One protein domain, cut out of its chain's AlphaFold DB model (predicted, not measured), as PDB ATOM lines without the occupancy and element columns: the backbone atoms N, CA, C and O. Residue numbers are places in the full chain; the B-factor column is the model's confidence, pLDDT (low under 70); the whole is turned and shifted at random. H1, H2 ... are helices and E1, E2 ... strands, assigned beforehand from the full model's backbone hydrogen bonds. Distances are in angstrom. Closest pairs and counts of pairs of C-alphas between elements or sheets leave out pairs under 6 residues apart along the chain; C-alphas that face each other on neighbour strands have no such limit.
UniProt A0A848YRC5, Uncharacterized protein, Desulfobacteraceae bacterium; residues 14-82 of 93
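This is residues 14 to 82 of the 93 residues of an uncharacterized protein of Desulfobacteraceae bacterium (UniProt A0A848YRC5). A long helix, H1, and a long two-stranded hairpin, E1 and E2, reach out from a shared end; there a second helix, H2, packs on the last turns of H1 and turns off steeply, leaving a loose, open frame. Residues 14 to 24 of H1 stick out free, and the hairpin's loop makes the far tip of the other arm. The printed part has 69 residues, with two named helices and two named strands in the order H1, E1, E2, H2, the sheet being antiparallel in the order E1, E2 and the class mixed, helices and strands. The whole is loose, with a radius of gyration of the C-alphas of 14.3 A and spans of 38 by 27 by 27 A.

H1, residues 14 to 36, begins at C-alpha 14 (47.393, 40.948, 43.294) and is 31.5 A long. E1, residues 38 to 45, measures 19.8 A and bends by 60 degrees at residue 41. E2, residues 57 to 64, measures 19.2 A. H2, residues 68 to 81, measures 19.9 A and ends at C-alpha 81 (25.022, 24.214, 23.649).

H1 touches H2 with residues 32 to 36 alone, the closest C-alphas being those of Val 36 and Gly 71, 3.9 A apart. They run opposite ways at a steep tilt of 66 degrees. The closest C-alphas of H1 and E1, those of Glu 33 and Asn 39, are 5.6 A apart. H1 and E2 are only just apart, at 8.5 A. The hairpin of E1 and E2 is antiparallel at 163 degrees, with N 39 and O 63 and also N 44 and O 58 within hydrogen-bond range, each 2.8 A. In H1 and H2 every O i to N i+4 pair is within that range.

The C-alphas farthest apart, those of Arg 50 and Asn 66, are 39.6 A apart. The printed part has no cut. The link E1 to E2, 11 residues, is long; H1 to E1 and E2 to H2 are tight. Mean pLDDT of the printed part is 86.1, and no printed residue is under 70.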
ATOM      1  N   ARG A  14      48.588  41.166  42.469       83.56
ATOM      2  CA  ARG A  14      47.393  40.948  43.294       83.56
ATOM      3  C   ARG A  14      46.222  41.805  42.813       83.56
ATOM      4  O   ARG A  14      45.162  41.243  42.574       83.56
ATOM      5  N   ALA A  15      46.426  43.109  42.626       84.12
ATOM      6  CA  ALA A  15      45.376  44.024  42.184       84.12
ATOM      7  C   ALA A  15      44.813  43.646  40.802       84.12
ATOM      8  O   ALA A  15      43.603  43.572  40.629       84.12
ATOM      9  N   MET A  16      45.675  43.328  39.830       85.50
ATOM     10  CA  MET A  16      45.221  42.902  38.500       85.50
ATOM     11  C   MET A  16      44.479  41.565  38.545       85.50
ATOM     12  O   MET A  16      43.461  41.401  37.880       85.50
ATOM     13  N   THR A  17      44.968  40.617  39.348       84.31
ATOM     14  CA  THR A  17      44.296  39.324  39.534       84.31
ATOM     15  C   THR A  17      42.910  39.518  40.143       84.31
ATOM     16  O   THR A  17      41.964  38.863  39.723       84.31
ATOM     17  N   GLU A  18      42.779  40.419  41.116       85.81
ATOM     18  CA  GLU A  18      41.506  40.733  41.764       85.81
ATOM     19  C   GLU A  18      40.496  41.332  40.782       85.81
ATOM     20  O   GLU A  18      39.370  40.848  40.720       85.81
ATOM     21  N   VAL A  19      40.908  42.301  39.959       86.50
ATOM     22  CA  VAL A  19      40.047  42.893  38.918       86.50
ATOM     23  C   VAL A  19      39.558  41.824  37.938       86.50
ATOM     24  O   VAL A  19      38.354  41.656  37.765       86.50
ATOM     25  N   VAL A  20      40.474  41.043  37.357       84.50
ATOM     26  CA  VAL A  20      40.122  40.019  36.358       84.50
ATOM     27  C   VAL A  20      39.199  38.951  36.946       84.50
ATOM     28  O   VAL A  20      38.236  38.542  36.301       84.50
ATOM     29  N   LEU A  21      39.474  38.486  38.169       85.06
ATOM     30  CA  LEU A  21      38.625  37.486  38.813       85.06
ATOM     31  C   LEU A  21      37.248  38.050  39.160       85.06
ATOM     32  O   LEU A  21      36.268  37.342  38.951       85.06
ATOM     33  N   ASN A  22      37.158  39.287  39.652       84.00
ATOM     34  CA  ASN A  22      35.875  39.912  39.970       84.00
ATOM     35  C   ASN A  22      35.012  40.099  38.718       84.00
ATOM     36  O   ASN A  22      33.836  39.750  38.757       84.00
ATOM     37  N   ASP A  23      35.580  40.559  37.602       83.69
ATOM     38  CA  ASP A  23      34.825  40.744  36.355       83.69
ATOM     39  C   ASP A  23      34.275  39.416  35.816       83.69
ATOM     40  O   ASP A  23      33.088  39.305  35.497       83.69
ATOM     41  N   ILE A  24      35.120  38.377  35.772       81.56
ATOM     42  CA  ILE A  24      34.708  37.039  35.326       81.56
ATOM     43  C   ILE A  24      33.639  36.473  36.265       81.56
ATOM     44  O   ILE A  24      32.625  35.952  35.799       81.56
ATOM     45  N   LEU A  25      33.854  36.559  37.581       85.50
ATOM     46  CA  LEU A  25      32.922  36.022  38.567       85.50
ATOM     47  C   LEU A  25      31.575  36.737  38.500       85.50
ATOM     48  O   LEU A  25      30.563  36.054  38.410       85.50
ATOM     49  N   ASN A  26      31.548  38.069  38.467       85.19
ATOM     50  CA  ASN A  26      30.300  38.829  38.403       85.19
ATOM     51  C   ASN A  26      29.510  38.501  37.132       85.19
ATOM     52  O   ASN A  26      28.320  38.213  37.211       85.19
ATOM     53  N   SER A  27      30.170  38.442  35.969       85.44
ATOM     54  CA  SER A  27      29.483  38.102  34.719       85.44
ATOM     55  C   SER A  27      28.904  36.685  34.729       85.44
ATOM     56  O   SER A  27      27.789  36.478  34.249       85.44
ATOM     57  N   VAL A  28      29.647  35.702  35.246       83.75
ATOM     58  CA  VAL A  28      29.198  34.300  35.271       83.75
ATOM     59  C   VAL A  28      28.119  34.077  36.332       83.75
ATOM     60  O   VAL A  28      27.162  33.343  36.082       83.75
ATOM     61  N   ILE A  29      28.259  34.697  37.506       88.00
ATOM     62  CA  ILE A  29      27.295  34.585  38.608       88.00
ATOM     63  C   ILE A  29      25.976  35.231  38.211       88.00
ATOM     64  O   ILE A  29      24.947  34.579  38.347       88.00
ATOM     65  N   ASP A  30      25.988  36.441  37.653       87.25
ATOM     66  CA  ASP A  30      24.760  37.128  37.245       87.25
ATOM     67  C   ASP A  30      23.942  36.299  36.248       87.25
ATOM     68  O   ASP A  30      22.719  36.188  36.372       87.25
ATOM     69  N   GLU A  31      24.603  35.697  35.258       85.56
ATOM     70  CA  GLU A  31      23.937  34.856  34.261       85.56
ATOM     71  C   GLU A  31      23.364  33.579  34.895       85.56
ATOM     72  O   GLU A  31      22.240  33.167  34.586       85.56
ATOM     73  N   PHE A  32      24.114  32.966  35.817       87.12
ATOM     74  CA  PHE A  32      23.661  31.804  36.574       87.12
ATOM     75  C   PHE A  32      22.445  32.140  37.445       87.12
ATOM     76  O   PHE A  32      21.427  31.458  37.355       87.12
ATOM     77  N   GLU A  33      22.517  33.198  38.251       88.94
ATOM     78  CA  GLU A  33      21.446  33.617  39.159       88.94
ATOM     79  C   GLU A  33      20.149  33.917  38.404       88.94
ATOM     80  O   GLU A  33      19.078  33.437  38.791       88.94
ATOM     81  N   LYS A  34      20.243  34.632  37.274       86.19
ATOM     82  CA  LYS A  34      19.093  34.948  36.413       86.19
ATOM     83  C   LYS A  34      18.432  33.697  35.845       86.19
ATOM     84  O   LYS A  34      17.206  33.611  35.826       86.19
ATOM     85  N   LYS A  35      19.222  32.728  35.373       84.12
ATOM     86  CA  LYS A  35      18.689  31.505  34.746       84.12
ATOM     87  C   LYS A  35      18.195  30.483  35.762       84.12
ATOM     88  O   LYS A  35      17.221  29.785  35.498       84.12
ATOM     89  N   VAL A  36      18.862  30.377  36.906       87.31
ATOM     90  CA  VAL A  36      18.573  29.349  37.910       87.31
ATOM     91  C   VAL A  36      17.571  29.838  38.957       87.31
ATOM     92  O   VAL A  36      16.924  29.028  39.619       87.31
ATOM     93  N   GLY A  37      17.381  31.152  39.100       83.19
ATOM     94  CA  GLY A  37      16.518  31.708  40.141       83.19
ATOM     95  C   GLY A  37      17.088  31.431  41.532       83.19
ATOM     96  O   GLY A  37      16.362  31.020  42.444       83.19
ATOM     97  N   THR A  38      18.400  31.596  41.672       85.19
ATOM     98  CA  THR A  38      19.172  31.473  42.912       85.19
ATOM     99  C   THR A  38      19.932  32.767  43.162       85.19
ATOM    100  O   THR A  38      20.157  33.537  42.237       85.19
ATOM    101  N   ASN A  39      20.306  33.018  44.413       87.12
ATOM    102  CA  ASN A  39      21.198  34.111  44.777       87.12
ATOM    103  C   ASN A  39      22.366  33.563  45.600       87.12
ATOM    104  O   ASN A  39      22.175  32.920  46.640       87.12
ATOM    105  N   ILE A  40      23.566  33.792  45.092       86.12
ATOM    106  CA  ILE A  40      24.846  33.414  45.657       86.12
ATOM    107  C   ILE A  40      25.275  34.506  46.632       86.12
ATOM    108  O   ILE A  40      25.292  35.695  46.333       86.12
ATOM    109  N   GLY A  41      25.607  34.091  47.850       84.50
ATOM    110  CA  GLY A  41      26.030  34.997  48.905       84.50
ATOM    111  C   GLY A  41      27.511  35.305  48.880       84.50
ATOM    112  O   GLY A  41      27.897  36.470  48.921       84.50
ATOM    113  N   ALA A  42      28.320  34.250  48.866       85.69
ATOM    114  CA  ALA A  42      29.768  34.331  48.945       85.69
ATOM    115  C   ALA A  42      30.408  33.154  48.205       85.69
ATOM    116  O   ALA A  42      29.921  32.023  48.262       85.69
ATOM    117  N   ILE A  43      31.541  33.417  47.553       86.50
ATOM    118  CA  ILE A  43      32.414  32.390  46.983       86.50
ATOM    119  C   ILE A  43      33.758  32.480  47.696       86.50
ATOM    120  O   ILE A  43      34.460  33.485  47.613       86.50
ATOM    121  N   LYS A  44      34.137  31.411  48.394       86.81
ATOM    122  CA  LYS A  44      35.412  31.311  49.101       86.81
ATOM    123  C   LYS A  44      36.317  30.312  48.396       86.81
ATOM    124  O   LYS A  44      36.059  29.110  48.403       86.81
ATOM    125  N   ILE A  45      37.409  30.813  47.825       86.56
ATOM    126  CA  ILE A  45      38.435  29.993  47.175       86.56
ATOM    127  C   ILE A  45      39.583  29.788  48.163       86.56
ATOM    128  O   ILE A  45      40.375  30.695  48.418       86.56
ATOM    129  N   SER A  46      39.685  28.587  48.724       87.38
ATOM    130  CA  SER A  46      40.741  28.255  49.680       87.38
ATOM    131  C   SER A  46      42.090  28.059  48.971       87.38
ATOM    132  O   SER A  46      42.140  27.602  47.820       87.38
ATOM    133  N   PRO A  47      43.215  28.353  49.652       83.69
ATOM    134  CA  PRO A  47      44.538  28.028  49.142       83.69
ATOM    135  C   PRO A  47      44.657  26.538  48.822       83.69
ATOM    136  O   PRO A  47      44.046  25.681  49.463       83.69
ATOM    137  N   ARG A  48      45.488  26.219  47.832       88.38
ATOM    138  CA  ARG A  48      45.781  24.835  47.464       88.38
ATOM    139  C   ARG A  48      46.509  24.144  48.624       88.38
ATOM    140  O   ARG A  48      47.587  24.584  49.015       88.38
ATOM    141  N   LYS A  49      45.939  23.057  49.152       86.62
ATOM    142  CA  LYS A  49      46.599  22.230  50.176       86.62
ATOM    143  C   LYS A  49      47.735  21.424  49.533       86.62
ATOM    144  O   LYS A  49      47.673  21.072  48.351       86.62
ATOM    145  N   ARG A  50      48.785  21.123  50.305       86.94
ATOM    146  CA  ARG A  50      49.924  20.313  49.838       86.94
ATOM    147  C   ARG A  50      49.417  18.958  49.323       86.94
ATOM    148  O   ARG A  50      48.610  18.315  49.982       86.94
ATOM    149  N   GLY A  51      49.854  18.552  48.129       87.88
ATOM    150  CA  GLY A  51      49.452  17.289  47.491       87.88
ATOM    151  C   GLY A  51      48.143  17.331  46.687       87.88
ATOM    152  O   GLY A  51      47.918  16.455  45.857       87.88
ATOM    153  N   GLN A  52      47.307  18.361  46.832       82.62
ATOM    154  CA  GLN A  52      46.114  18.511  45.989       82.62
ATOM    155  C   GLN A  52      46.483  19.130  44.641       82.62
ATOM    156  O   GLN A  52      47.416  19.924  44.573       82.62
ATOM    157  N   ARG A  53      45.775  18.788  43.553       80.94
ATOM    158  CA  ARG A  53      45.940  19.439  42.232       80.94
ATOM    159  C   ARG A  53      45.041  20.658  42.027       80.94
ATOM    160  O   ARG A  53      45.383  21.531  41.238       80.94
ATOM    161  N   LYS A  54      43.922  20.729  42.748       83.69
ATOM    162  CA  LYS A  54      42.874  21.744  42.585       83.69
ATOM    163  C   LYS A  54      42.734  22.583  43.858       83.69
ATOM    164  O   LYS A  54      43.147  22.143  44.930       83.69
ATOM    165  N   ARG A  55      42.188  23.796  43.724       86.25
ATOM    166  CA  ARG A  55      41.752  24.617  44.864       86.25
ATOM    167  C   ARG A  55      40.362  24.167  45.303       86.25
ATOM    168  O   ARG A  55      39.579  23.707  44.477       86.25
ATOM    169  N   GLU A  56      40.079  24.308  46.586       88.00
ATOM    170  CA  GLU A  56      38.751  24.066  47.144       88.00
ATOM    171  C   GLU A  56      37.924  25.350  46.998       88.00
ATOM    172  O   GLU A  56      38.389  26.428  47.375       88.00
ATOM    173  N   ILE A  57      36.732  25.240  46.410       88.12
ATOM    174  CA  ILE A  57      35.812  26.359  46.193       88.12
ATOM    175  C   ILE A  57      34.550  26.068  46.995       88.12
ATOM    176  O   ILE A  57      33.880  25.070  46.748       88.12
ATOM    177  N   ASN A  58      34.246  26.943  47.947       87.50
ATOM    178  CA  ASN A  58      33.038  26.889  48.757       87.50
ATOM    179  C   ASN A  58      32.084  27.991  48.288       87.50
ATOM    180  O   ASN A  58      32.503  29.141  48.158       87.50
ATOM    181  N   ILE A  59      30.826  27.640  48.026       88.19
ATOM    182  CA  ILE A  59      29.801  28.560  47.520       88.19
ATOM    183  C   ILE A  59      28.653  28.589  48.524       88.19
ATOM    184  O   ILE A  59      28.068  27.552  48.834       88.19
ATOM    185  N   GLU A  60      28.335  29.773  49.028       89.75
ATOM    186  CA  GLU A  60      27.188  30.009  49.898       89.75
ATOM    187  C   GLU A  60      25.976  30.409  49.053       89.75
ATOM    188  O   GLU A  60      26.045  31.357  48.270       89.75
ATOM    189  N   VAL A  61      24.851  29.717  49.233       87.81
ATOM    190  CA  VAL A  61      23.577  30.061  48.591       87.81
ATOM    191  C   VAL A  61      22.705  30.778  49.615       87.81
ATOM    192  O   VAL A  61      22.286  30.172  50.597       87.81
ATOM    193  N   LYS A  62      22.414  32.063  49.383       87.00
ATOM    194  CA  LYS A  62      21.566  32.872  50.276       87.00
ATOM    195  C   LYS A  62      20.089  32.584  50.082       87.00
ATOM    196  O   LYS A  62      19.316  32.580  51.035       87.00
ATOM    197  N   ARG A  63      19.681  32.387  48.829       86.94
ATOM    198  CA  ARG A  63      18.282  32.163  48.472       86.94
ATOM    199  C   ARG A  63      18.189  31.243  47.268       86.94
ATOM    200  O   ARG A  63      18.907  31.415  46.289       86.94
ATOM    201  N   ALA A  64      17.252  30.309  47.325       86.19
ATOM    202  CA  ALA A  64      16.844  29.502  46.187       86.19
ATOM    203  C   ALA A  64      15.327  29.599  46.033       86.19
ATOM    204  O   ALA A  64      14.594  29.661  47.021       86.19
ATOM    205  N   THR A  65      14.854  29.652  44.794       85.75
ATOM    206  CA  THR A  65      13.422  29.550  44.500       85.75
ATOM    207  C   THR A  65      12.996  28.085  44.404       85.75
ATOM    208  O   THR A  65      13.814  27.208  44.135       85.75
ATOM    209  N   ASN A  66      11.695  27.815  44.534       86.00
ATOM    210  CA  ASN A  66      11.135  26.461  44.396       86.00
ATOM    211  C   ASN A  66      11.359  25.846  42.997       86.00
ATOM    212  O   ASN A  66      11.147  24.654  42.814       86.00
ATOM    213  N   LYS A  67      11.774  26.656  42.013       85.00
ATOM    214  CA  LYS A  67      12.065  26.250  40.631       85.00
ATOM    215  C   LYS A  67      13.565  26.118  40.346       85.00
ATOM    216  O   LYS A  67      13.950  25.972  39.189       85.00
ATOM    217  N   CYS A  68      14.424  26.172  41.366       85.62
ATOM    218  CA  CYS A  68      15.874  26.153  41.167       85.62
ATOM    219  C   CYS A  68      16.366  24.884  40.456       85.62
ATOM    220  O   CYS A  68      17.288  24.960  39.649       85.62
ATOM    221  N   LEU A  69      15.726  23.731  40.684       87.25
ATOM    222  CA  LEU A  69      16.064  22.478  40.001       87.25
ATOM    223  C   LEU A  69      15.788  22.554  38.493       87.25
ATOM    224  O   LEU A  69      16.656  22.199  37.697       87.25
ATOM    225  N   ASP A  70      14.631  23.085  38.093       86.19
ATOM    226  CA  ASP A  70      14.302  23.305  36.679       86.19
ATOM    227  C   ASP A  70      15.271  24.306  36.043       86.19
ATOM    228  O   ASP A  70      15.770  24.088  34.936       86.19
ATOM    229  N   GLY A  71      15.594  25.374  36.777       85.69
ATOM    230  CA  GLY A  71      16.586  26.367  36.382       85.69
ATOM    231  C   GLY A  71      17.974  25.759  36.156       85.69
ATOM    232  O   GLY A  71      18.610  26.037  35.142       85.69
ATOM    233  N   LEU A  72      18.427  24.857  37.034       88.62
ATOM    234  CA  LEU A  72      19.688  24.124  36.867       88.62
ATOM    235  C   LEU A  72      19.673  23.234  35.619       88.62
ATOM    236  O   LEU A  72      20.659  23.198  34.880       88.62
ATOM    237  N   VAL A  73      18.563  22.542  35.346       88.12
ATOM    238  CA  VAL A  73      18.414  21.718  34.135       88.12
ATOM    239  C   VAL A  73      18.472  22.583  32.874       88.12
ATOM    240  O   VAL A  73      19.138  22.216  31.902       88.12
ATOM    241  N   GLN A  74      17.815  23.744  32.875       86.00
ATOM    242  CA  GLN A  74      17.870  24.692  31.760       86.00
ATOM    243  C   GLN A  74      19.271  25.280  31.577       86.00
ATOM    244  O   GLN A  74      19.778  25.326  30.455       86.00
ATOM    245  N   TYR A  75      19.927  25.671  32.671       87.56
ATOM    246  CA  TYR A  75      21.284  26.203  32.638       87.56
ATOM    247  C   TYR A  75      22.287  25.170  32.122       87.56
ATOM    248  O   TYR A  75      23.121  25.494  31.281       87.56
ATOM    249  N   LYS A  76      22.150  23.903  32.531       88.56
ATOM    250  CA  LYS A  76      22.927  22.784  31.984       88.56
ATOM    251  C   LYS A  76      22.766  22.688  30.465       88.56
ATOM    252  O   LYS A  76      23.766  22.636  29.759       88.56
ATOM    253  N   LYS A  77      21.532  22.704  29.945       87.88
ATOM    254  CA  LYS A  77      21.277  22.661  28.490       87.88
ATOM    255  C   LYS A  77      21.940  23.830  27.760       87.88
ATOM    256  O   LYS A  77      22.572  23.611  26.733       87.88
ATOM    257  N   PHE A  78      21.824  25.040  28.310       86.31
ATOM    258  CA  PHE A  78      22.472  26.233  27.765       86.31
ATOM    259  C   PHE A  78      24.001  26.114  27.763       86.31
ATOM    260  O   PHE A  78      24.629  26.384  26.747       86.31
ATOM    261  N   LEU A  79      24.614  25.669  28.863       86.38
ATOM    262  CA  LEU A  79      26.059  25.448  28.914       86.38
ATOM    263  C   LEU A  79      26.496  24.431  27.858       86.38
ATOM    264  O   LEU A  79      27.447  24.674  27.128       86.38
ATOM    265  N   CYS A  80      25.775  23.322  27.720       89.31
ATOM    266  CA  CYS A  80      26.139  22.268  26.777       89.31
ATOM    267  C   CYS A  80      25.887  22.618  25.305       89.31
ATOM    268  O   CYS A  80      26.421  21.937  24.430       89.31
ATOM    269  N   SER A  81      25.118  23.673  25.009       88.31
ATOM    270  CA  SER A  81      25.022  24.214  23.649       88.31
ATOM    271  C   SER A  81      26.210  25.104  23.276       88.31
ATOM    272  O   SER A  81      26.417  25.359  22.095       88.31
ATOM    273  N   GLN A  82      26.985  25.586  24.253       86.50
ATOM    274  CA  GLN A  82      28.178  26.395  24.011       86.50
ATOM    275  C   GLN A  82      29.362  25.497  23.638       86.50
ATOM    276  O   GLN A  82      29.707  24.560  24.362       86.50
TER     277      GLN A  82